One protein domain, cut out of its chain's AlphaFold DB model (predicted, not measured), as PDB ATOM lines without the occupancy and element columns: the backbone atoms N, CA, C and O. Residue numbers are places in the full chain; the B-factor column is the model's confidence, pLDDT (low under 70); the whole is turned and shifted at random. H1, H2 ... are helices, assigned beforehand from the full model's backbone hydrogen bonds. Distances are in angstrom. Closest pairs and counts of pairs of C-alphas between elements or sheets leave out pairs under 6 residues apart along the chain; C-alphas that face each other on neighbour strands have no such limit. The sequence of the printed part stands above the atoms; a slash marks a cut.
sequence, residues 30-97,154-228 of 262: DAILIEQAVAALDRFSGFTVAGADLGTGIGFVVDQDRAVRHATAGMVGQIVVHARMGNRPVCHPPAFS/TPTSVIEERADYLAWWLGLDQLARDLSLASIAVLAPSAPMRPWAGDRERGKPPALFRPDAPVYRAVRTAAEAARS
ATOM      1  N   ASP A  30      14.526 -28.770 -28.328       92.00
ATOM      2  CA  ASP A  30      15.629 -27.820 -28.528       92.00
ATOM      3  C   ASP A  30      16.465 -28.118 -29.787       92.00
ATOM      4  O   ASP A  30      16.981 -27.186 -30.396       92.00
ATOM      5  N   ALA A  31      16.592 -29.382 -30.211       92.81
ATOM      6  CA  ALA A  31      17.346 -29.730 -31.417       92.81
ATOM      7  C   ALA A  31      16.649 -29.200 -32.679       92.81
ATOM      8  O   ALA A  31      17.309 -28.643 -33.553       92.81
ATOM      9  N   ILE A  32      15.314 -29.287 -32.720       94.69
ATOM     10  CA  ILE A  32      14.491 -28.719 -33.798       94.69
ATOM     11  C   ILE A  32      14.685 -27.197 -33.866       94.69
ATOM     12  O   ILE A  32      14.876 -26.640 -34.945       94.69
ATOM     13  N   LEU A  33      14.685 -26.516 -32.714       94.81
ATOM     14  CA  LEU A  33      14.904 -25.067 -32.650       94.81
ATOM     15  C   LEU A  33      16.312 -24.671 -33.118       94.81
ATOM     16  O   LEU A  33      16.462 -23.680 -33.830       94.81
ATOM     17  N   ILE A  34      17.337 -25.446 -32.745       95.69
ATOM     18  CA  ILE A  34      18.715 -25.234 -33.208       95.69
ATOM     19  C   ILE A  34      18.794 -25.390 -34.726       95.69
ATOM     20  O   ILE A  34      19.340 -24.512 -35.389       95.69
ATOM     21  N   GLU A  35      18.234 -26.464 -35.287       96.19
ATOM     22  CA  GLU A  35      18.238 -26.707 -36.733       96.19
ATOM     23  C   GLU A  35      17.564 -25.559 -37.497       96.19
ATOM     24  O   GLU A  35      18.144 -25.012 -38.438       96.19
ATOM     25  N   GLN A  36      16.383 -25.127 -37.046       97.00
ATOM     26  CA  GLN A  36      15.659 -24.003 -37.643       97.00
ATOM     27  C   GLN A  36      16.455 -22.695 -37.568       97.00
ATOM     28  O   GLN A  36      16.512 -21.950 -38.547       97.00
ATOM     29  N   ALA A  37      17.089 -22.409 -36.428       97.31
ATOM     30  CA  ALA A  37      17.892 -21.203 -36.259       97.31
ATOM     31  C   ALA A  37      19.151 -21.219 -37.136       97.31
ATOM     32  O   ALA A  37      19.495 -20.193 -37.721       97.31
ATOM     33  N   VAL A  38      19.809 -22.375 -37.270       97.75
ATOM     34  CA  VAL A  38      20.968 -22.553 -38.157       97.75
ATOM     35  C   VAL A  38      20.561 -22.355 -39.615       97.75
ATOM     36  O   VAL A  38      21.221 -21.601 -40.322       97.75
ATOM     37  N   ALA A  39      19.448 -22.948 -40.057       97.12
ATOM     38  CA  ALA A  39      18.929 -22.742 -41.408       97.12
ATOM     39  C   ALA A  39      18.577 -21.266 -41.675       97.12
ATOM     40  O   ALA A  39      18.849 -20.740 -42.752       97.12
ATOM     41  N   ALA A  40      18.039 -20.563 -40.674       97.94
ATOM     42  CA  ALA A  40      17.691 -19.151 -40.790       97.94
ATOM     43  C   ALA A  40      18.902 -18.217 -40.971       97.94
ATOM     44  O   ALA A  40      18.702 -17.055 -41.332       97.94
ATOM     45  N   LEU A  41      20.138 -18.684 -40.748       97.69
ATOM     46  CA  LEU A  41      21.347 -17.897 -41.014       97.69
ATOM     47  C   LEU A  41      21.609 -17.679 -42.509       97.69
ATOM     48  O   LEU A  41      22.336 -16.749 -42.848       97.69
ATOM     49  N   ASP A  42      20.983 -18.450 -43.402       97.81
ATOM     50  CA  ASP A  42      21.092 -18.255 -44.856       97.81
ATOM     51  C   ASP A  42      20.657 -16.843 -45.298       97.81
ATOM     52  O   ASP A  42      21.167 -16.289 -46.269       97.81
ATOM     53  N   ARG A  43      19.814 -16.172 -44.497       97.69
ATOM     54  CA  ARG A  43      19.449 -14.757 -44.696       97.69
ATOM     55  C   ARG A  43      20.642 -13.794 -44.683       97.69
ATOM     56  O   ARG A  43      20.484 -12.659 -45.117       97.69
ATOM     57  N   PHE A  44      21.791 -14.211 -44.147       96.94
ATOM     58  CA  PHE A  44      23.034 -13.439 -44.125       96.94
ATOM     59  C   PHE A  44      23.971 -13.772 -45.296       96.94
ATOM     60  O   PHE A  44      25.087 -13.251 -45.349       96.94
ATOM     61  N   SER A  45      23.543 -14.609 -46.244       97.31
ATOM     62  CA  SER A  45      24.338 -14.966 -47.418       97.31
ATOM     63  C   SER A  45      24.732 -13.720 -48.218       97.31
ATOM     64  O   SER A  45      23.891 -12.897 -48.583       97.31
ATOM     65  N   GLY A  46      26.037 -13.541 -48.439       95.25
ATOM     66  CA  GLY A  46      26.583 -12.388 -49.156       95.25
ATOM     67  C   GLY A  46      26.570 -11.066 -48.380       95.25
ATOM     68  O   GLY A  46      26.860 -10.023 -48.972       95.25
ATOM     69  N   PHE A  47      26.260 -11.062 -47.079       95.31
ATOM     70  CA  PHE A  47      26.374  -9.854 -46.257       95.31
ATOM     71  C   PHE A  47      27.834  -9.429 -46.096       95.31
ATOM     72  O   PHE A  47      28.741 -10.257 -46.017       95.31
ATOM     73  N   THR A  48      28.041  -8.115 -45.998       94.31
ATOM     74  CA  THR A  48      29.321  -7.504 -45.615       94.31
ATOM     75  C   THR A  48      29.251  -7.003 -44.178       94.31
ATOM     76  O   THR A  48      28.174  -6.725 -43.646       94.31
ATOM     77  N   VAL A  49      30.411  -6.896 -43.535       91.94
ATOM     78  CA  VAL A  49      30.530  -6.487 -42.134       91.94
ATOM     79  C   VAL A  49      31.354  -5.214 -42.095       91.94
ATOM     80  O   VAL A  49      32.563  -5.232 -42.328       91.94
ATOM     81  N   ALA A  50      30.695  -4.095 -41.806       91.12
ATOM     82  CA  ALA A  50      31.376  -2.815 -41.687       91.12
ATOM     83  C   ALA A  50      32.432  -2.877 -40.570       91.12
ATOM     84  O   ALA A  50      32.143  -3.300 -39.452       91.12
ATOM     85  N   GLY A  51      33.657  -2.440 -40.875       86.81
ATOM     86  CA  GLY A  51      34.739  -2.367 -39.891       86.81
ATOM     87  C   GLY A  51      35.335  -3.717 -39.475       86.81
ATOM     88  O   GLY A  51      35.927  -3.799 -38.401       86.81
ATOM     89  N   ALA A  52      35.200  -4.767 -40.295       86.50
ATOM     90  CA  ALA A  52      35.803  -6.074 -40.018       86.50
ATOM     91  C   ALA A  52      37.335  -6.020 -39.843       86.50
ATOM     92  O   ALA A  52      37.875  -6.809 -39.070       86.50
ATOM     93  N   ASP A  53      38.005  -5.089 -40.537       94.62
ATOM     94  CA  ASP A  53      39.467  -4.937 -40.597       94.62
ATOM     95  C   ASP A  53      40.186  -6.294 -40.655       94.62
ATOM     96  O   ASP A  53      40.943  -6.700 -39.769       94.62
ATOM     97  N   LEU A  54      39.903  -7.050 -41.718       95.88
ATOM     98  CA  LEU A  54      40.575  -8.323 -41.967       95.88
ATOM     99  C   LEU A  54      42.049  -8.103 -42.327       95.88
ATOM    100  O   LEU A  54      42.850  -9.024 -42.205       95.88
ATOM    101  N   GLY A  55      42.415  -6.893 -42.756       95.38
ATOM    102  CA  GLY A  55      43.751  -6.515 -43.212       95.38
ATOM    103  C   GLY A  55      44.769  -6.221 -42.111       95.38
ATOM    104  O   GLY A  55      45.944  -6.029 -42.437       95.38
ATOM    105  N   THR A  56      44.377  -6.193 -40.829       94.62
ATOM    106  CA  THR A  56      45.291  -5.825 -39.736       94.62
ATOM    107  C   THR A  56      46.574  -6.664 -39.778       94.62
ATOM    108  O   THR A  56      46.538  -7.898 -39.725       94.62
ATOM    109  N   GLY A  57      47.724  -5.995 -39.887       91.88
ATOM    110  CA  GLY A  57      49.043  -6.637 -39.905       91.88
ATOM    111  C   GLY A  57      49.423  -7.361 -41.204       91.88
ATOM    112  O   GLY A  57      50.468  -8.000 -41.229       91.88
ATOM    113  N   ILE A  58      48.618  -7.280 -42.272       93.56
ATOM    114  CA  ILE A  58      48.936  -7.915 -43.565       93.56
ATOM    115  C   ILE A  58      49.839  -7.021 -44.422       93.56
ATOM    116  O   ILE A  58      50.785  -7.516 -45.021       93.56
ATOM    117  N   GLY A  59      49.582  -5.709 -44.465       93.69
ATOM    118  CA  GLY A  59      50.407  -4.756 -45.223       93.69
ATOM    119  C   GLY A  59      50.219  -4.794 -46.748       93.69
ATOM    120  O   GLY A  59      50.972  -4.145 -47.467       93.69
ATOM    121  N   PHE A  60      49.209  -5.515 -47.245       92.94
ATOM    122  CA  PHE A  60      48.859  -5.600 -48.666       92.94
ATOM    123  C   PHE A  60      47.447  -5.064 -48.912       92.94
ATOM    124  O   PHE A  60      46.568  -5.198 -48.059       92.94
ATOM    125  N   VAL A  61      47.221  -4.491 -50.096       94.56
ATOM    126  CA  VAL A  61      45.876  -4.125 -50.558       94.56
ATOM    127  C   VAL A  61      45.176  -5.388 -51.043       94.56
ATOM    128  O   VAL A  61      45.674  -6.089 -51.920       94.56
ATOM    129  N   VAL A  62      44.033  -5.684 -50.441       94.88
ATOM    130  CA  VAL A  62      43.274  -6.922 -50.623       94.88
ATOM    131  C   VAL A  62      41.786  -6.600 -50.574       94.88
ATOM    132  O   VAL A  62      41.359  -5.733 -49.811       94.88
ATOM    133  N   ASP A  63      41.000  -7.299 -51.388       96.25
ATOM    134  CA  ASP A  63      39.547  -7.133 -51.451       96.25
ATOM    135  C   ASP A  63      38.872  -7.877 -50.286       96.25
ATOM    136  O   ASP A  63      38.460  -9.034 -50.396       96.25
ATOM    137  N   GLN A  64      38.822  -7.211 -49.131       96.44
ATOM    138  CA  GLN A  64      38.232  -7.764 -47.909       96.44
ATOM    139  C   GLN A  64      36.724  -7.980 -48.059       96.44
ATOM    140  O   GLN A  64      36.195  -8.970 -47.557       96.44
ATOM    141  N   ASP A  65      36.034  -7.089 -48.775       96.25
ATOM    142  CA  ASP A  65      34.585  -7.163 -48.954       96.25
ATOM    143  C   ASP A  65      34.196  -8.410 -49.737       96.25
ATOM    144  O   ASP A  65      33.279  -9.126 -49.333       96.25
ATOM    145  N   ARG A  66      34.909  -8.713 -50.827       96.44
ATOM    146  CA  ARG A  66      34.686  -9.945 -51.587       96.44
ATOM    147  C   ARG A  66      34.877 -11.185 -50.719       96.44
ATOM    148  O   ARG A  66      34.039 -12.085 -50.782       96.44
ATOM    149  N   ALA A  67      35.934 -11.223 -49.909       97.38
ATOM    150  CA  ALA A  67      36.198 -12.357 -49.029       97.38
ATOM    151  C   ALA A  67      35.090 -12.534 -47.980       97.38
ATOM    152  O   ALA A  67      34.591 -13.642 -47.803       97.38
ATOM    153  N   VAL A  68      34.629 -11.444 -47.353       97.94
ATOM    154  CA  VAL A  68      33.521 -11.489 -46.385       97.94
ATOM    155  C   VAL A  68      32.233 -11.978 -47.038       97.94
ATOM    156  O   VAL A  68      31.583 -12.849 -46.471       97.94
ATOM    157  N   ARG A  69      31.865 -11.484 -48.229       97.19
ATOM    158  CA  ARG A  69      30.647 -11.944 -48.926       97.19
ATOM    159  C   ARG A  69      30.697 -13.433 -49.250       97.19
ATOM    160  O   ARG A  69      29.692 -14.124 -49.108       97.19
ATOM    161  N   HIS A  70      31.854 -13.918 -49.695       97.69
ATOM    162  CA  HIS A  70      32.051 -15.335 -49.973       97.69
ATOM    163  C   HIS A  70      31.919 -16.176 -48.695       97.69
ATOM    164  O   HIS A  70      31.163 -17.145 -48.666       97.69
ATOM    165  N   ALA A  71      32.583 -15.762 -47.614       97.81
ATOM    166  CA  ALA A  71      32.531 -16.454 -46.331       97.81
ATOM    167  C   ALA A  71      31.120 -16.463 -45.718       97.81
ATOM    168  O   ALA A  71      30.664 -17.492 -45.217       97.81
ATOM    169  N   THR A  72      30.383 -15.348 -45.785       97.88
ATOM    170  CA  THR A  72      29.011 -15.269 -45.256       97.88
ATOM    171  C   THR A  72      28.020 -16.088 -46.075       97.88
ATOM    172  O   THR A  72      27.100 -16.658 -45.493       97.88
ATOM    173  N   ALA A  73      28.234 -16.243 -47.385       97.62
ATOM    174  CA  ALA A  73      27.476 -17.195 -48.200       97.62
ATOM    175  C   ALA A  73      27.704 -18.661 -47.776       97.62
ATOM    176  O   ALA A  73      26.800 -19.484 -47.887       97.62
ATOM    177  N   GLY A  74      28.885 -18.987 -47.237       97.31
ATOM    178  CA  GLY A  74      29.225 -20.309 -46.696       97.31
ATOM    179  C   GLY A  74      28.938 -20.502 -45.199       97.31
ATOM    180  O   GLY A  74      29.245 -21.567 -44.658       97.31
ATOM    181  N   MET A  75      28.363 -19.509 -44.510       97.75
ATOM    182  CA  MET A  75      28.281 -19.457 -43.041       97.75
ATOM    183  C   MET A  75      27.600 -20.683 -42.415       97.75
ATOM    184  O   MET A  75      28.111 -21.245 -41.445       97.75
ATOM    185  N   VAL A  76      26.466 -21.120 -42.972       98.12
ATOM    186  CA  VAL A  76      25.721 -22.293 -42.475       98.12
ATOM    187  C   VAL A  76      26.592 -23.548 -42.536       98.12
ATOM    188  O   VAL A  76      26.700 -24.284 -41.555       98.12
ATOM    189  N   GLY A  77      27.268 -23.758 -43.671       97.12
ATOM    190  CA  GLY A  77      28.176 -24.885 -43.870       97.12
ATOM    191  C   GLY A  77      29.327 -24.874 -42.866       97.12
ATOM    192  O   GLY A  77      29.586 -25.893 -42.230       97.12
ATOM    193  N   GLN A  78      29.951 -23.710 -42.659       96.94
ATOM    194  CA  GLN A  78      31.035 -23.534 -41.688       96.94
ATOM    195  C   GLN A  78      30.597 -23.916 -40.266       96.94
ATOM    196  O   GLN A  78      31.283 -24.679 -39.587       96.94
ATOM    197  N   ILE A  79      29.429 -23.447 -39.812       97.81
ATOM    198  CA  ILE A  79      28.909 -23.767 -38.473       97.81
ATOM    199  C   ILE A  79      28.656 -25.263 -38.322       97.81
ATOM    200  O   ILE A  79      29.091 -25.847 -37.333       97.81
ATOM    201  N   VAL A  80      27.989 -25.895 -39.290       96.94
ATOM    202  CA  VAL A  80      27.677 -27.332 -39.235       96.94
ATOM    203  C   VAL A  80      28.955 -28.169 -39.221       96.94
ATOM    204  O   VAL A  80      29.087 -29.079 -38.402       96.94
ATOM    205  N   VAL A  81      29.916 -27.852 -40.092       96.75
ATOM    206  CA  VAL A  81      31.204 -28.552 -40.183       96.75
ATOM    207  C   VAL A  81      31.973 -28.444 -38.866       96.75
ATOM    208  O   VAL A  81      32.379 -29.463 -38.304       96.75
ATOM    209  N   HIS A  82      32.116 -27.238 -38.317       96.81
ATOM    210  CA  HIS A  82      32.868 -27.018 -37.082       96.81
ATOM    211  C   HIS A  82      32.151 -27.533 -35.827       96.81
ATOM    212  O   HIS A  82      32.804 -28.052 -34.920       96.81
ATOM    213  N   ALA A  83      30.814 -27.498 -35.795       94.88
ATOM    214  CA  ALA A  83      30.028 -28.133 -34.742       94.88
ATOM    215  C   ALA A  83      30.235 -29.656 -34.727       94.88
ATOM    216  O   ALA A  83      30.473 -30.226 -33.664       94.88
ATOM    217  N   ARG A  84      30.224 -30.306 -35.901       92.12
ATOM    218  CA  ARG A  84      30.476 -31.752 -36.033       92.12
ATOM    219  C   ARG A  84      31.892 -32.142 -35.623       92.12
ATOM    220  O   ARG A  84      32.081 -33.150 -34.954       92.12
ATOM    221  N   MET A  85      32.886 -31.348 -36.016       93.69
ATOM    222  CA  MET A  85      34.286 -31.611 -35.670       93.69
ATOM    223  C   MET A  85      34.635 -31.253 -34.218       93.69
ATOM    224  O   MET A  85      35.717 -31.607 -33.752       93.69
ATOM    225  N   GLY A  86      33.767 -30.529 -33.504       93.31
ATOM    226  CA  GLY A  86      34.049 -30.052 -32.148       93.31
ATOM    227  C   GLY A  86      35.235 -29.082 -32.087       93.31
ATOM    228  O   GLY A  86      35.947 -29.032 -31.084       93.31
ATOM    229  N   ASN A  87      35.482 -28.335 -33.164       95.38
ATOM    230  CA  ASN A  87      36.579 -27.377 -33.272       95.38
ATOM    231  C   ASN A  87      36.081 -26.048 -33.871       95.38
ATOM    232  O   ASN A  87      34.889 -25.853 -34.081       95.38
ATOM    233  N   ARG A  88      36.991 -25.102 -34.094       95.12
ATOM    234  CA  ARG A  88      36.711 -23.817 -34.751       95.12
ATOM    235  C   ARG A  88      37.616 -23.657 -35.972       95.12
ATOM    236  O   ARG A  88      38.661 -24.319 -35.989       95.12
ATOM    237  N   PRO A  89      37.278 -22.781 -36.937       96.94
ATOM    238  CA  PRO A  89      38.216 -22.408 -37.985       96.94
ATOM    239  C   PRO A  89      39.525 -21.940 -37.349       96.94
ATOM    240  O   PRO A  89      39.527 -21.230 -36.336       96.94
ATOM    241  N   VAL A  90      40.646 -22.395 -37.894       93.25
ATOM    242  CA  VAL A  90      41.955 -21.937 -37.437       93.25
ATOM    243  C   VAL A  90      42.218 -20.582 -38.088       93.25
ATOM    244  O   VAL A  90      41.883 -20.386 -39.248       93.25
ATOM    245  N   CYS A  91      42.757 -19.643 -37.310       90.94
ATOM    246  CA  CYS A  91      43.304 -18.390 -37.817       90.94
ATOM    247  C   CYS A  91      44.784 -18.356 -37.479       90.94
ATOM    248  O   CYS A  91      45.165 -18.104 -36.331       90.94
ATOM    249  N   HIS A  92      45.619 -18.630 -38.467       87.56
ATOM    250  CA  HIS A  92      47.052 -18.572 -38.305       87.56
ATOM    251  C   HIS A  92      47.524 -17.114 -38.211       87.56
ATOM    252  O   HIS A  92      47.043 -16.238 -38.942       87.56
ATOM    253  N   PRO A  93      48.484 -16.812 -37.316       86.94
ATOM    254  CA  PRO A  93      49.198 -15.551 -37.409       86.94
ATOM    255  C   PRO A  93      49.899 -15.500 -38.775       86.94
ATOM    256  O   PRO A  93      50.479 -16.505 -39.196       86.94
ATOM    257  N   PRO A  94      49.848 -14.362 -39.484       83.94
ATOM    258  CA  PRO A  94      50.442 -14.265 -40.806       83.94
ATOM    259  C   PRO A  94      51.963 -14.410 -40.698       83.94
ATOM    260  O   PRO A  94      52.655 -13.504 -40.240       83.94
ATOM    261  N   ALA A  95      52.485 -15.558 -41.121       92.38
ATOM    262  CA  ALA A  95      53.911 -15.801 -41.285       92.38
ATOM    263  C   ALA A  95      54.216 -15.835 -42.784       92.38
ATOM    264  O   ALA A  95      54.288 -16.896 -43.399       92.38
ATOM    265  N   PHE A  96      54.318 -14.650 -43.388       94.12
ATOM    266  CA  PHE A  96      54.588 -14.528 -44.814       94.12
ATOM    267  C   PHE A  96      56.051 -14.851 -45.118       94.12
ATOM    268  O   PHE A  96      56.960 -14.182 -44.630       94.12
ATOM    269  N   SER A  97      56.276 -15.835 -45.984       95.62
ATOM    270  CA  SER A  97      57.573 -16.051 -46.627       95.62
ATOM    271  C   SER A  97      57.526 -15.550 -48.067       95.62
ATOM    272  O   SER A  97      56.606 -15.900 -48.811       95.62
ATOM    273  N   THR A 154      49.433 -16.645 -49.558       96.00
ATOM    274  CA  THR A 154      49.118 -15.416 -50.309       96.00
ATOM    275  C   THR A 154      48.319 -14.459 -49.417       96.00
ATOM    276  O   THR A 154      47.513 -14.927 -48.606       96.00
ATOM    277  N   PRO A 155      48.466 -13.128 -49.552       96.19
ATOM    278  CA  PRO A 155      47.670 -12.177 -48.774       96.19
ATOM    279  C   PRO A 155      46.161 -12.405 -48.918       96.19
ATOM    280  O   PRO A 155      45.436 -12.335 -47.930       96.19
ATOM    281  N   THR A 156      45.704 -12.757 -50.125       96.81
ATOM    282  CA  THR A 156      44.309 -13.128 -50.394       96.81
ATOM    283  C   THR A 156      43.878 -14.345 -49.578       96.81
ATOM    284  O   THR A 156      42.863 -14.265 -48.897       96.81
ATOM    285  N   SER A 157      44.673 -15.421 -49.556       96.81
ATOM    286  CA  SER A 157      44.324 -16.627 -48.785       96.81
ATOM    287  C   SER A 157      44.234 -16.369 -47.278       96.81
ATOM    288  O   SER A 157      43.344 -16.891 -46.617       96.81
ATOM    289  N   VAL A 158      45.095 -15.501 -46.730       96.94
ATOM    290  CA  VAL A 158      45.023 -15.107 -45.312       96.94
ATOM    291  C   VAL A 158      43.741 -14.322 -45.023       96.94
ATOM    292  O   VAL A 158      43.131 -14.497 -43.971       96.94
ATOM    293  N   ILE A 159      43.318 -13.447 -45.937       96.94
ATOM    294  CA  ILE A 159      42.060 -12.705 -45.802       96.94
ATOM    295  C   ILE A 159      40.849 -13.631 -45.887       96.94
ATOM    296  O   ILE A 159      39.923 -13.462 -45.100       96.94
ATOM    297  N   GLU A 160      40.857 -14.594 -46.805       97.12
ATOM    298  CA  GLU A 160      39.799 -15.600 -46.939       97.12
ATOM    299  C   GLU A 160      39.672 -16.436 -45.657       97.12
ATOM    300  O   GLU A 160      38.578 -16.542 -45.111       97.12
ATOM    301  N   GLU A 161      40.789 -16.904 -45.088       97.62
ATOM    302  CA  GLU A 161      40.810 -17.627 -43.805       97.62
ATOM    303  C   GLU A 161      40.221 -16.788 -42.654       97.62
ATOM    304  O   GLU A 161      39.403 -17.266 -41.862       97.62
ATOM    305  N   ARG A 162      40.593 -15.502 -42.570       97.62
ATOM    306  CA  ARG A 162      40.038 -14.574 -41.569       97.62
ATOM    307  C   ARG A 162      38.553 -14.301 -41.799       97.62
ATOM    308  O   ARG A 162      37.805 -14.172 -40.828       97.62
ATOM    309  N   ALA A 163      38.121 -14.207 -43.054       97.69
ATOM    310  CA  ALA A 163      36.722 -14.014 -43.414       97.69
ATOM    311  C   ALA A 163      35.874 -15.233 -43.027       97.69
ATOM    312  O   ALA A 163      34.816 -15.055 -42.427       97.69
ATOM    313  N   ASP A 164      36.359 -16.450 -43.286       98.06
ATOM    314  CA  ASP A 164      35.697 -17.701 -42.896       98.06
ATOM    315  C   ASP A 164      35.543 -17.803 -41.376       98.06
ATOM    316  O   ASP A 164      34.450 -18.079 -40.869       98.06
ATOM    317  N   TYR A 165      36.607 -17.492 -40.631       98.06
ATOM    318  CA  TYR A 165      36.539 -17.410 -39.174       98.06
ATOM    319  C   TYR A 165      35.522 -16.370 -38.702       98.06
ATOM    320  O   TYR A 165      34.724 -16.645 -37.804       98.06
ATOM    321  N   LEU A 166      35.533 -15.172 -39.296       97.94
ATOM    322  CA  LEU A 166      34.609 -14.106 -38.926       97.94
ATOM    323  C   LEU A 166      33.157 -14.509 -39.197       97.94
ATOM    324  O   LEU A 166      32.301 -14.285 -38.345       97.94
ATOM    325  N   ALA A 167      32.873 -15.121 -40.348       98.00
ATOM    326  CA  ALA A 167      31.539 -15.597 -40.700       98.00
ATOM    327  C   ALA A 167      31.050 -16.665 -39.714       98.00
ATOM    328  O   ALA A 167      29.937 -16.556 -39.198       98.00
ATOM    329  N   TRP A 168      31.899 -17.644 -39.382       98.31
ATOM    330  CA  TRP A 168      31.618 -18.629 -38.335       98.31
ATOM    331  C   TRP A 168      31.305 -17.956 -36.991       98.31
ATOM    332  O   TRP A 168      30.283 -18.256 -36.371       98.31
ATOM    333  N   TRP A 169      32.141 -17.010 -36.556       98.00
ATOM    334  CA  TRP A 169      31.968 -16.320 -35.277       98.00
ATOM    335  C   TRP A 169      30.660 -15.523 -35.231       98.00
ATOM    336  O   TRP A 169      29.913 -15.617 -34.255       98.00
ATOM    337  N   LEU A 170      30.355 -14.772 -36.295       97.94
ATOM    338  CA  LEU A 170      29.128 -13.982 -36.419       97.94
ATOM    339  C   LEU A 170      27.884 -14.862 -36.408       97.94
ATOM    340  O   LEU A 170      26.903 -14.521 -35.752       97.94
ATOM    341  N   GLY A 171      27.938 -16.004 -37.089       97.88
ATOM    342  CA  GLY A 171      26.856 -16.973 -37.063       97.88
ATOM    343  C   GLY A 171      26.596 -17.508 -35.655       97.88
ATOM    344  O   GLY A 171      25.450 -17.529 -35.214       97.88
ATOM    345  N   LEU A 172      27.644 -17.854 -34.898       97.88
ATOM    346  CA  LEU A 172      27.485 -18.286 -33.506       97.88
ATOM    347  C   LEU A 172      26.964 -17.172 -32.584       97.88
ATOM    348  O   LEU A 172      26.127 -17.439 -31.722       97.88
ATOM    349  N   ASP A 173      27.430 -15.933 -32.747       97.69
ATOM    350  CA  ASP A 173      26.923 -14.781 -31.988       97.69
ATOM    351  C   ASP A 173      25.444 -14.506 -32.303       97.69
ATOM    352  O   ASP A 173      24.652 -14.263 -31.391       97.69
ATOM    353  N   GLN A 174      25.037 -14.630 -33.567       97.94
ATOM    354  CA  GLN A 174      23.638 -14.502 -33.959       97.94
ATOM    355  C   GLN A 174      22.775 -15.628 -33.376       97.94
ATOM    356  O   GLN A 174      21.719 -15.348 -32.807       97.94
ATOM    357  N   LEU A 175      23.231 -16.884 -33.434       97.44
ATOM    358  CA  LEU A 175      22.535 -18.016 -32.810       97.44
ATOM    359  C   LEU A 175      22.384 -17.821 -31.300       97.44
ATOM    360  O   LEU A 175      21.318 -18.083 -30.753       97.44
ATOM    361  N   ALA A 176      23.413 -17.306 -30.624       96.56
ATOM    362  CA  ALA A 176      23.357 -17.028 -29.192       96.56
ATOM    363  C   ALA A 176      22.343 -15.938 -28.806       96.56
ATOM    364  O   ALA A 176      21.887 -15.900 -27.659       96.56
ATOM    365  N   ARG A 177      21.995 -15.047 -29.741       96.12
ATOM    366  CA  ARG A 177      20.963 -14.017 -29.553       96.12
ATOM    367  C   ARG A 177      19.565 -14.545 -29.840       96.12
ATOM    368  O   ARG A 177      18.647 -14.207 -29.098       96.12
ATOM    369  N   ASP A 178      19.422 -15.347 -30.891       96.25
ATOM    370  CA  ASP A 178      18.122 -15.798 -31.392       96.25
ATOM    371  C   ASP A 178      17.594 -17.032 -30.644       96.25
ATOM    372  O   ASP A 178      16.382 -17.201 -30.507       96.25
ATOM    373  N   LEU A 179      18.479 -17.900 -30.143       95.31
ATOM    374  CA  LEU A 179      18.077 -19.138 -29.483       95.31
ATOM    375  C   LEU A 179      17.663 -18.921 -28.025       95.31
ATOM    376  O   LEU A 179      18.430 -18.445 -27.185       95.31
ATOM    377  N   SER A 180      16.464 -19.405 -27.709       95.06
ATOM    378  CA  SER A 180      15.962 -19.582 -26.349       95.06
ATOM    379  C   SER A 180      15.547 -21.038 -26.169       95.06
ATOM    380  O   SER A 180      14.468 -21.437 -26.598       95.06
ATOM    381  N   LEU A 181      16.422 -21.826 -25.550       93.00
ATOM    382  CA  LEU A 181      16.244 -23.268 -25.377       93.00
ATOM    383  C   LEU A 181      15.718 -23.600 -23.976       93.00
ATOM    384  O   LEU A 181      16.051 -22.931 -22.993       93.00
ATOM    385  N   ALA A 182      14.899 -24.646 -23.871       89.12
ATOM    386  CA  ALA A 182      14.272 -25.035 -22.611       89.12
ATOM    387  C   ALA A 182      15.248 -25.769 -21.677       89.12
ATOM    388  O   ALA A 182      15.214 -25.579 -20.455       89.12
ATOM    389  N   SER A 183      16.141 -26.589 -22.236       86.38
ATOM    390  CA  SER A 183      17.051 -27.452 -21.471       86.38
ATOM    391  C   SER A 183      18.450 -26.856 -21.289       86.38
ATOM    392  O   SER A 183      19.063 -27.046 -20.239       86.38
ATOM    393  N   ILE A 184      18.938 -26.063 -22.248       86.88
ATOM    394  CA  ILE A 184      20.322 -25.559 -22.276       86.88
ATOM    395  C   ILE A 184      20.336 -24.029 -22.256       86.88
ATOM    396  O   ILE A 184      19.518 -23.367 -22.884       86.88
ATOM    397  N   ALA A 185      21.284 -23.441 -21.526       88.00
ATOM    398  CA  ALA A 185      21.549 -22.008 -21.618       88.00
ATOM    399  C   ALA A 185      22.522 -21.740 -22.772       88.00
ATOM    400  O   ALA A 185      23.653 -22.225 -22.750       88.00
ATOM    401  N   VAL A 186      22.094 -20.950 -23.756       91.88
ATOM    402  CA  VAL A 186      22.955 -20.536 -24.868       91.88
ATOM    403  C   VAL A 186      23.752 -19.301 -24.450       91.88
ATOM    404  O   VAL A 186      23.199 -18.325 -23.932       91.88
ATOM    405  N   LEU A 187      25.069 -19.362 -24.635       92.19
ATOM    406  CA  LEU A 187      26.004 -18.288 -24.313       92.19
ATOM    407  C   LEU A 187      26.623 -17.738 -25.596       92.19
ATOM    408  O   LEU A 187      26.744 -18.451 -26.591       92.19
ATOM    409  N   ALA A 188      27.051 -16.475 -25.550       93.00
ATOM    410  CA  ALA A 188      27.836 -15.885 -26.628       93.00
ATOM    411  C   ALA A 188      29.162 -16.652 -26.828       93.00
ATOM    412  O   ALA A 188      29.674 -17.241 -25.865       93.00
ATOM    413  N   PRO A 189      29.755 -16.613 -28.036       95.00
ATOM    414  CA  PRO A 189      31.028 -17.271 -28.304       95.00
ATOM    415  C   PRO A 189      32.115 -16.806 -27.327       95.00
ATOM    416  O   PRO A 189      32.338 -15.608 -27.138       95.00
ATOM    417  N   SER A 190      32.818 -17.753 -26.703       94.62
ATOM    418  CA  SER A 190      33.984 -17.449 -25.858       94.62
ATOM    419  C   SER A 190      35.229 -17.104 -26.680       94.62
ATOM    420  O   SER A 190      36.140 -16.436 -26.180       94.62
ATOM    421  N   ALA A 191      35.262 -17.567 -27.935       95.56
ATOM    422  CA  ALA A 191      36.320 -17.294 -28.890       95.56
ATOM    423  C   ALA A 191      36.388 -15.787 -29.219       95.56
ATOM    424  O   ALA A 191      35.346 -15.126 -29.282       95.56
ATOM    425  N   PRO A 192      37.592 -15.229 -29.433       96.19
ATOM    426  CA  PRO A 192      37.749 -13.837 -29.839       96.19
ATOM    427  C   PRO A 192      37.112 -13.595 -31.208       96.19
ATOM    428  O   PRO A 192      37.178 -14.465 -32.074       96.19
ATOM    429  N   MET A 193      36.541 -12.411 -31.426       96.50
ATOM    430  CA  MET A 193      35.982 -12.046 -32.732       96.50
ATOM    431  C   MET A 193      37.092 -11.850 -33.771       96.50
ATOM    432  O   MET A 193      36.954 -12.297 -34.904       96.50
ATOM    433  N   ARG A 194      38.205 -11.211 -33.382       95.94
ATOM    434  CA  ARG A 194      39.346 -10.931 -34.265       95.94
ATOM    435  C   ARG A 194      40.651 -11.394 -33.611       95.94
ATOM    436  O   ARG A 194      41.421 -10.564 -33.123       95.94
ATOM    437  N   PRO A 195      40.937 -12.711 -33.582       95.81
ATOM    438  CA  PRO A 195      42.178 -13.222 -32.994       95.81
ATOM    439  C   PRO A 195      43.430 -12.583 -33.615       95.81
ATOM    440  O   PRO A 195      44.410 -12.339 -32.915       95.81
ATOM    441  N   TRP A 196      43.384 -12.231 -34.905       95.38
ATOM    442  CA  TRP A 196      44.477 -11.538 -35.600       95.38
ATOM    443  C   TRP A 196      44.702 -10.088 -35.154       95.38
ATOM    444  O   TRP A 196      45.787  -9.555 -35.374       95.38
ATOM    445  N   ALA A 197      43.711  -9.451 -34.527       94.75
ATOM    446  CA  ALA A 197      43.825  -8.102 -33.971       94.75
ATOM    447  C   ALA A 197      44.284  -8.108 -32.500       94.75
ATOM    448  O   ALA A 197      44.318  -7.064 -31.854       94.75
ATOM    449  N   GLY A 198      44.630  -9.280 -31.953       94.06
ATOM    450  CA  GLY A 198      45.039  -9.434 -30.559       94.06
ATOM    451  C   GLY A 198      43.878  -9.585 -29.572       94.06
ATOM    452  O   GLY A 198      44.118  -9.576 -28.361       94.06
ATOM    453  N   ASP A 199      42.640  -9.754 -30.057       94.94
ATOM    454  CA  ASP A 199      41.503 -10.102 -29.203       94.94
ATOM    455  C   ASP A 199      41.806 -11.410 -28.454       94.94
ATOM    456  O   ASP A 199      42.282 -12.395 -29.028       94.94
ATOM    457  N   ARG A 200      41.506 -11.435 -27.154       94.06
ATOM    458  CA  ARG A 200      41.765 -12.589 -26.285       94.06
ATOM    459  C   ARG A 200      40.495 -13.389 -26.032       94.06
ATOM    460  O   ARG A 200      39.392 -12.844 -26.005       94.06
ATOM    461  N   GLU A 201      40.667 -14.685 -25.796       94.00
ATOM    462  CA  GLU A 201      39.576 -15.541 -25.333       94.00
ATOM    463  C   GLU A 201      39.012 -15.040 -24.005       94.00
ATOM    464  O   GLU A 201      39.755 -14.663 -23.097       94.00
ATOM    465  N   ARG A 202      37.685 -15.101 -23.860       87.06
ATOM    466  CA  ARG A 202      36.985 -14.676 -22.635       87.06
ATOM    467  C   ARG A 202      37.138 -15.660 -21.463       87.06
ATOM    468  O   ARG A 202      36.498 -15.485 -20.431       87.06
ATOM    469  N   GLY A 203      37.995 -16.672 -21.601       86.50
ATOM    470  CA  GLY A 203      38.147 -17.763 -20.643       86.50
ATOM    471  C   GLY A 203      36.978 -18.751 -20.685       86.50
ATOM    472  O   GLY A 203      36.015 -18.594 -21.440       86.50
ATOM    473  N   LYS A 204      37.074 -19.813 -19.875       80.00
ATOM    474  CA  LYS A 204      35.968 -20.763 -19.718       80.00
ATOM    475  C   LYS A 204      34.831 -20.075 -18.960       80.00
ATOM    476  O   LYS A 204      35.109 -19.460 -17.927       80.00
ATOM    477  N   PRO A 205      33.576 -20.191 -19.422       73.31
ATOM    478  CA  PRO A 205      32.457 -19.705 -18.638       73.31
ATOM    479  C   PRO A 205      32.461 -20.402 -17.269       73.31
ATOM    480  O   PRO A 205      32.836 -21.580 -17.181       73.31
ATOM    481  N   PRO A 206      32.074 -19.695 -16.192       69.94
ATOM    482  CA  PRO A 206      31.889 -20.330 -14.896       69.94
ATOM    483  C   PRO A 206      30.903 -21.489 -15.050       69.94
ATOM    484  O   PRO A 206      29.984 -21.428 -15.867       69.94
ATOM    485  N   ALA A 207      31.103 -22.562 -14.292       71.44
ATOM    486  CA  ALA A 207      30.231 -23.726 -14.354       71.44
ATOM    487  C   ALA A 207      28.842 -23.358 -13.801       71.44
ATOM    488  O   ALA A 207      28.597 -23.459 -12.604       71.44
ATOM    489  N   LEU A 208      27.948 -22.912 -14.690       64.75
ATOM    490  CA  LEU A 208      26.622 -22.369 -14.360       64.75
ATOM    491  C   LEU A 208      25.683 -23.389 -13.700       64.75
ATOM    492  O   LEU A 208      24.670 -22.998 -13.132       64.75
ATOM    493  N   PHE A 209      26.012 -24.679 -13.783       61.06
ATOM    494  CA  PHE A 209      25.203 -25.783 -13.261       61.06
ATOM    495  C   PHE A 209      25.821 -26.469 -12.043       61.06
ATOM    496  O   PHE A 209      25.406 -27.570 -11.686       61.06
ATOM    497  N   ARG A 210      26.825 -25.861 -11.397       66.44
ATOM    498  CA  ARG A 210      27.211 -26.356 -10.075       66.44
ATOM    499  C   ARG A 210      26.073 -26.079  -9.086       66.44
ATOM    500  O   ARG A 210      25.423 -25.042  -9.209       66.44
ATOM    501  N   PRO A 211      25.817 -26.976  -8.121       61.91
ATOM    502  CA  PRO A 211      24.736 -26.801  -7.149       61.91
ATOM    503  C   PRO A 211      24.868 -25.516  -6.311       61.91
ATOM    504  O   PRO A 211      23.873 -25.034  -5.783       61.91
ATOM    505  N   ASP A 212      26.071 -24.945  -6.219       69.19
ATOM    506  CA  ASP A 212      26.397 -23.679  -5.555       69.19
ATOM    507  C   ASP A 212      26.461 -22.466  -6.508       69.19
ATOM    508  O   ASP A 212      26.715 -21.343  -6.066       69.19
ATOM    509  N   ALA A 213      26.246 -22.653  -7.814       60.06
ATOM    510  CA  ALA A 213      26.337 -21.566  -8.779       60.06
ATOM    511  C   ALA A 213      25.139 -20.605  -8.641       60.06
ATOM    512  O   ALA A 213      23.989 -21.048  -8.563       60.06
ATOM    513  N   PRO A 214      25.365 -19.276  -8.667       59.09
ATOM    514  CA  PRO A 214      24.275 -18.312  -8.670       59.09
ATOM    515  C   PRO A 214      23.390 -18.549  -9.901       59.09
ATOM    516  O   PRO A 214      23.878 -18.585 -11.032       59.09
ATOM    517  N   VAL A 215      22.084 -18.726  -9.673       57.12
ATOM    518  CA  VAL A 215      21.086 -19.078 -10.694       57.12
ATOM    519  C   VAL A 215      21.057 -18.020 -11.803       57.12
ATOM    520  O   VAL A 215      20.352 -17.014 -11.726       57.12
ATOM    521  N   TYR A 216      21.807 -18.258 -12.881       52.41
ATOM    522  CA  TYR A 216      21.938 -17.317 -13.999       52.41
ATOM    523  C   TYR A 216      20.621 -17.150 -14.781       52.41
ATOM    524  O   TYR A 216      20.379 -16.109 -15.395       52.41
ATOM    525  N   ARG A 217      19.720 -18.145 -14.703       53.47
ATOM    526  CA  ARG A 217      18.394 -18.120 -15.351       53.47
ATOM    527  C   ARG A 217      17.481 -17.000 -14.843       53.47
ATOM    528  O   ARG A 217      16.678 -16.500 -15.621       53.47
ATOM    529  N   ALA A 218      17.605 -16.580 -13.582       51.47
ATOM    530  CA  ALA A 218      16.694 -15.591 -12.998       51.47
ATOM    531  C   ALA A 218      17.041 -14.139 -13.383       51.47
ATOM    532  O   ALA A 218      16.176 -13.265 -13.380       51.47
ATOM    533  N   VAL A 219      18.300 -13.865 -13.740       52.94
ATOM    534  CA  VAL A 219      18.771 -12.487 -13.960       52.94
ATOM    535  C   VAL A 219      18.453 -11.992 -15.379       52.94
ATOM    536  O   VAL A 219      18.101 -10.824 -15.550       52.94
ATOM    537  N   ARG A 220      18.505 -12.863 -16.402       51.41
ATOM    538  CA  ARG A 220      18.148 -12.476 -17.786       51.41
ATOM    539  C   ARG A 220      16.656 -12.214 -17.950       51.41
ATOM    540  O   ARG A 220      16.320 -11.187 -18.526       51.41
ATOM    541  N   THR A 221      15.783 -13.046 -17.381       57.25
ATOM    542  CA  THR A 221      14.328 -12.835 -17.468       57.25
ATOM    543  C   THR A 221      13.907 -11.525 -16.810       57.25
ATOM    544  O   THR A 221      13.126 -10.785 -17.396       57.25
ATOM    545  N   ALA A 222      14.479 -11.168 -15.657       58.09
ATOM    546  CA  ALA A 222      14.190  -9.895 -14.997       58.09
ATOM    547  C   ALA A 222      14.722  -8.681 -15.784       58.09
ATOM    548  O   ALA A 222      14.011  -7.691 -15.951       58.09
ATOM    549  N   ALA A 223      15.952  -8.749 -16.305       63.25
ATOM    550  CA  ALA A 223      16.552  -7.646 -17.059       63.25
ATOM    551  C   ALA A 223      15.940  -7.469 -18.463       63.25
ATOM    552  O   ALA A 223      15.812  -6.338 -18.937       63.25
ATOM    553  N   GLU A 224      15.560  -8.556 -19.135       65.50
ATOM    554  CA  GLU A 224      14.829  -8.526 -20.407       65.50
ATOM    555  C   GLU A 224      13.375  -8.088 -20.187       65.50
ATOM    556  O   GLU A 224      12.904  -7.222 -20.922       65.50
ATOM    557  N   ALA A 225      12.694  -8.546 -19.128       65.50
ATOM    558  CA  ALA A 225      11.368  -8.040 -18.760       65.50
ATOM    559  C   ALA A 225      11.394  -6.538 -18.432       65.50
ATOM    560  O   ALA A 225      10.517  -5.795 -18.874       65.50
ATOM    561  N   ALA A 226      12.427  -6.058 -17.729       69.19
ATOM    562  CA  ALA A 226      12.603  -4.635 -17.443       69.19
ATOM    563  C   ALA A 226      12.838  -3.807 -18.719       69.19
ATOM    564  O   ALA A 226      12.257  -2.730 -18.873       69.19
ATOM    565  N   ARG A 227      13.641  -4.313 -19.668       72.31
ATOM    566  CA  ARG A 227      13.867  -3.653 -20.967       72.31
ATOM    567  C   ARG A 227      12.609  -3.635 -21.831       72.31
ATOM    568  O   ARG A 227      12.283  -2.586 -22.387       72.31
ATOM    569  N   SER A 228      11.879  -4.745 -21.891       68.00
ATOM    570  CA  SER A 228      10.600  -4.842 -22.598       68.00
ATOM    571  C   SER A 228       9.563  -3.891 -21.998       68.00
ATOM    572  O   SER A 228       8.953  -3.117 -22.732       68.00
TER     573      SER A 228
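What this domain is: This is residues 30 to 97 and 154 to 228 of the 262 residues of an uncharacterized protein of Rhodoplanes roseus (UniProt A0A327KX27). A long helix, H4, forms the core; three shorter helices, H1, H2 and H3, pack on one side of it at crossing angles. On its other side a long stretch without named elements, residues 179 to 215, runs out and folds back, and residues 218 to 228 of H5 stick out at one end. The printed part has 143 residues, with five named helices in the order H1 to H5 and no named strand: all helix. It is only just compact, close to loose, with a radius of gyration of the C-alphas of 17.3 A, and spans 52 by 33 by 30 A.

How they stand to each other: Start at H4, residues 155 to 178. H2, residues 64 to 73, touches its residues 159 to 167 alone at a steep tilt of 48 degrees, the same way; the closest C-alphas, of Ala 71 and Asp 164, are 4.8 A apart. H3, residues 75 to 85, touches H4 about perpendicular at 85 degrees, closest at the C-alphas of Met 75 and Ala 167, 5.6 A. H1, residues 30 to 44, touches H4 with residues 37 to 41 alone, closest at the C-alphas of Ala 37 and Leu 175, 6.6 A. H1 touches H3 too, the closest C-alphas being Leu 41 and Val 76, 6.4 A. H1 and H2 form a hairpin but only just touch, with 3 pairs of C-alphas within 8 A, the closest Phe 44 and Thr 72, 6.4 A. H5, residues 216 to 228, is apart from the other helices. Every O i to N i+4 pair is within hydrogen-bond range in H2, H3 and H4, against 8 of 11 in H1 and 6 of 9 in H5.

Where its parts are: Find C-alpha 155 at (47.670, -12.177, -48.774); H4 runs 34.5 A to C-alpha 178. H1 begins at (15.629, -27.820, -28.528) and spans 22.5 A; H5 ends at (10.600, -4.842, -22.598).

The domain as a whole: Residues 98 to 153 are not printed; C-alphas 97 and 154 are 9.2 A apart. The links H1 to H2 and H4 to H5 are long. Confidence is under 70 at residues 206, 208 to 226 and 228.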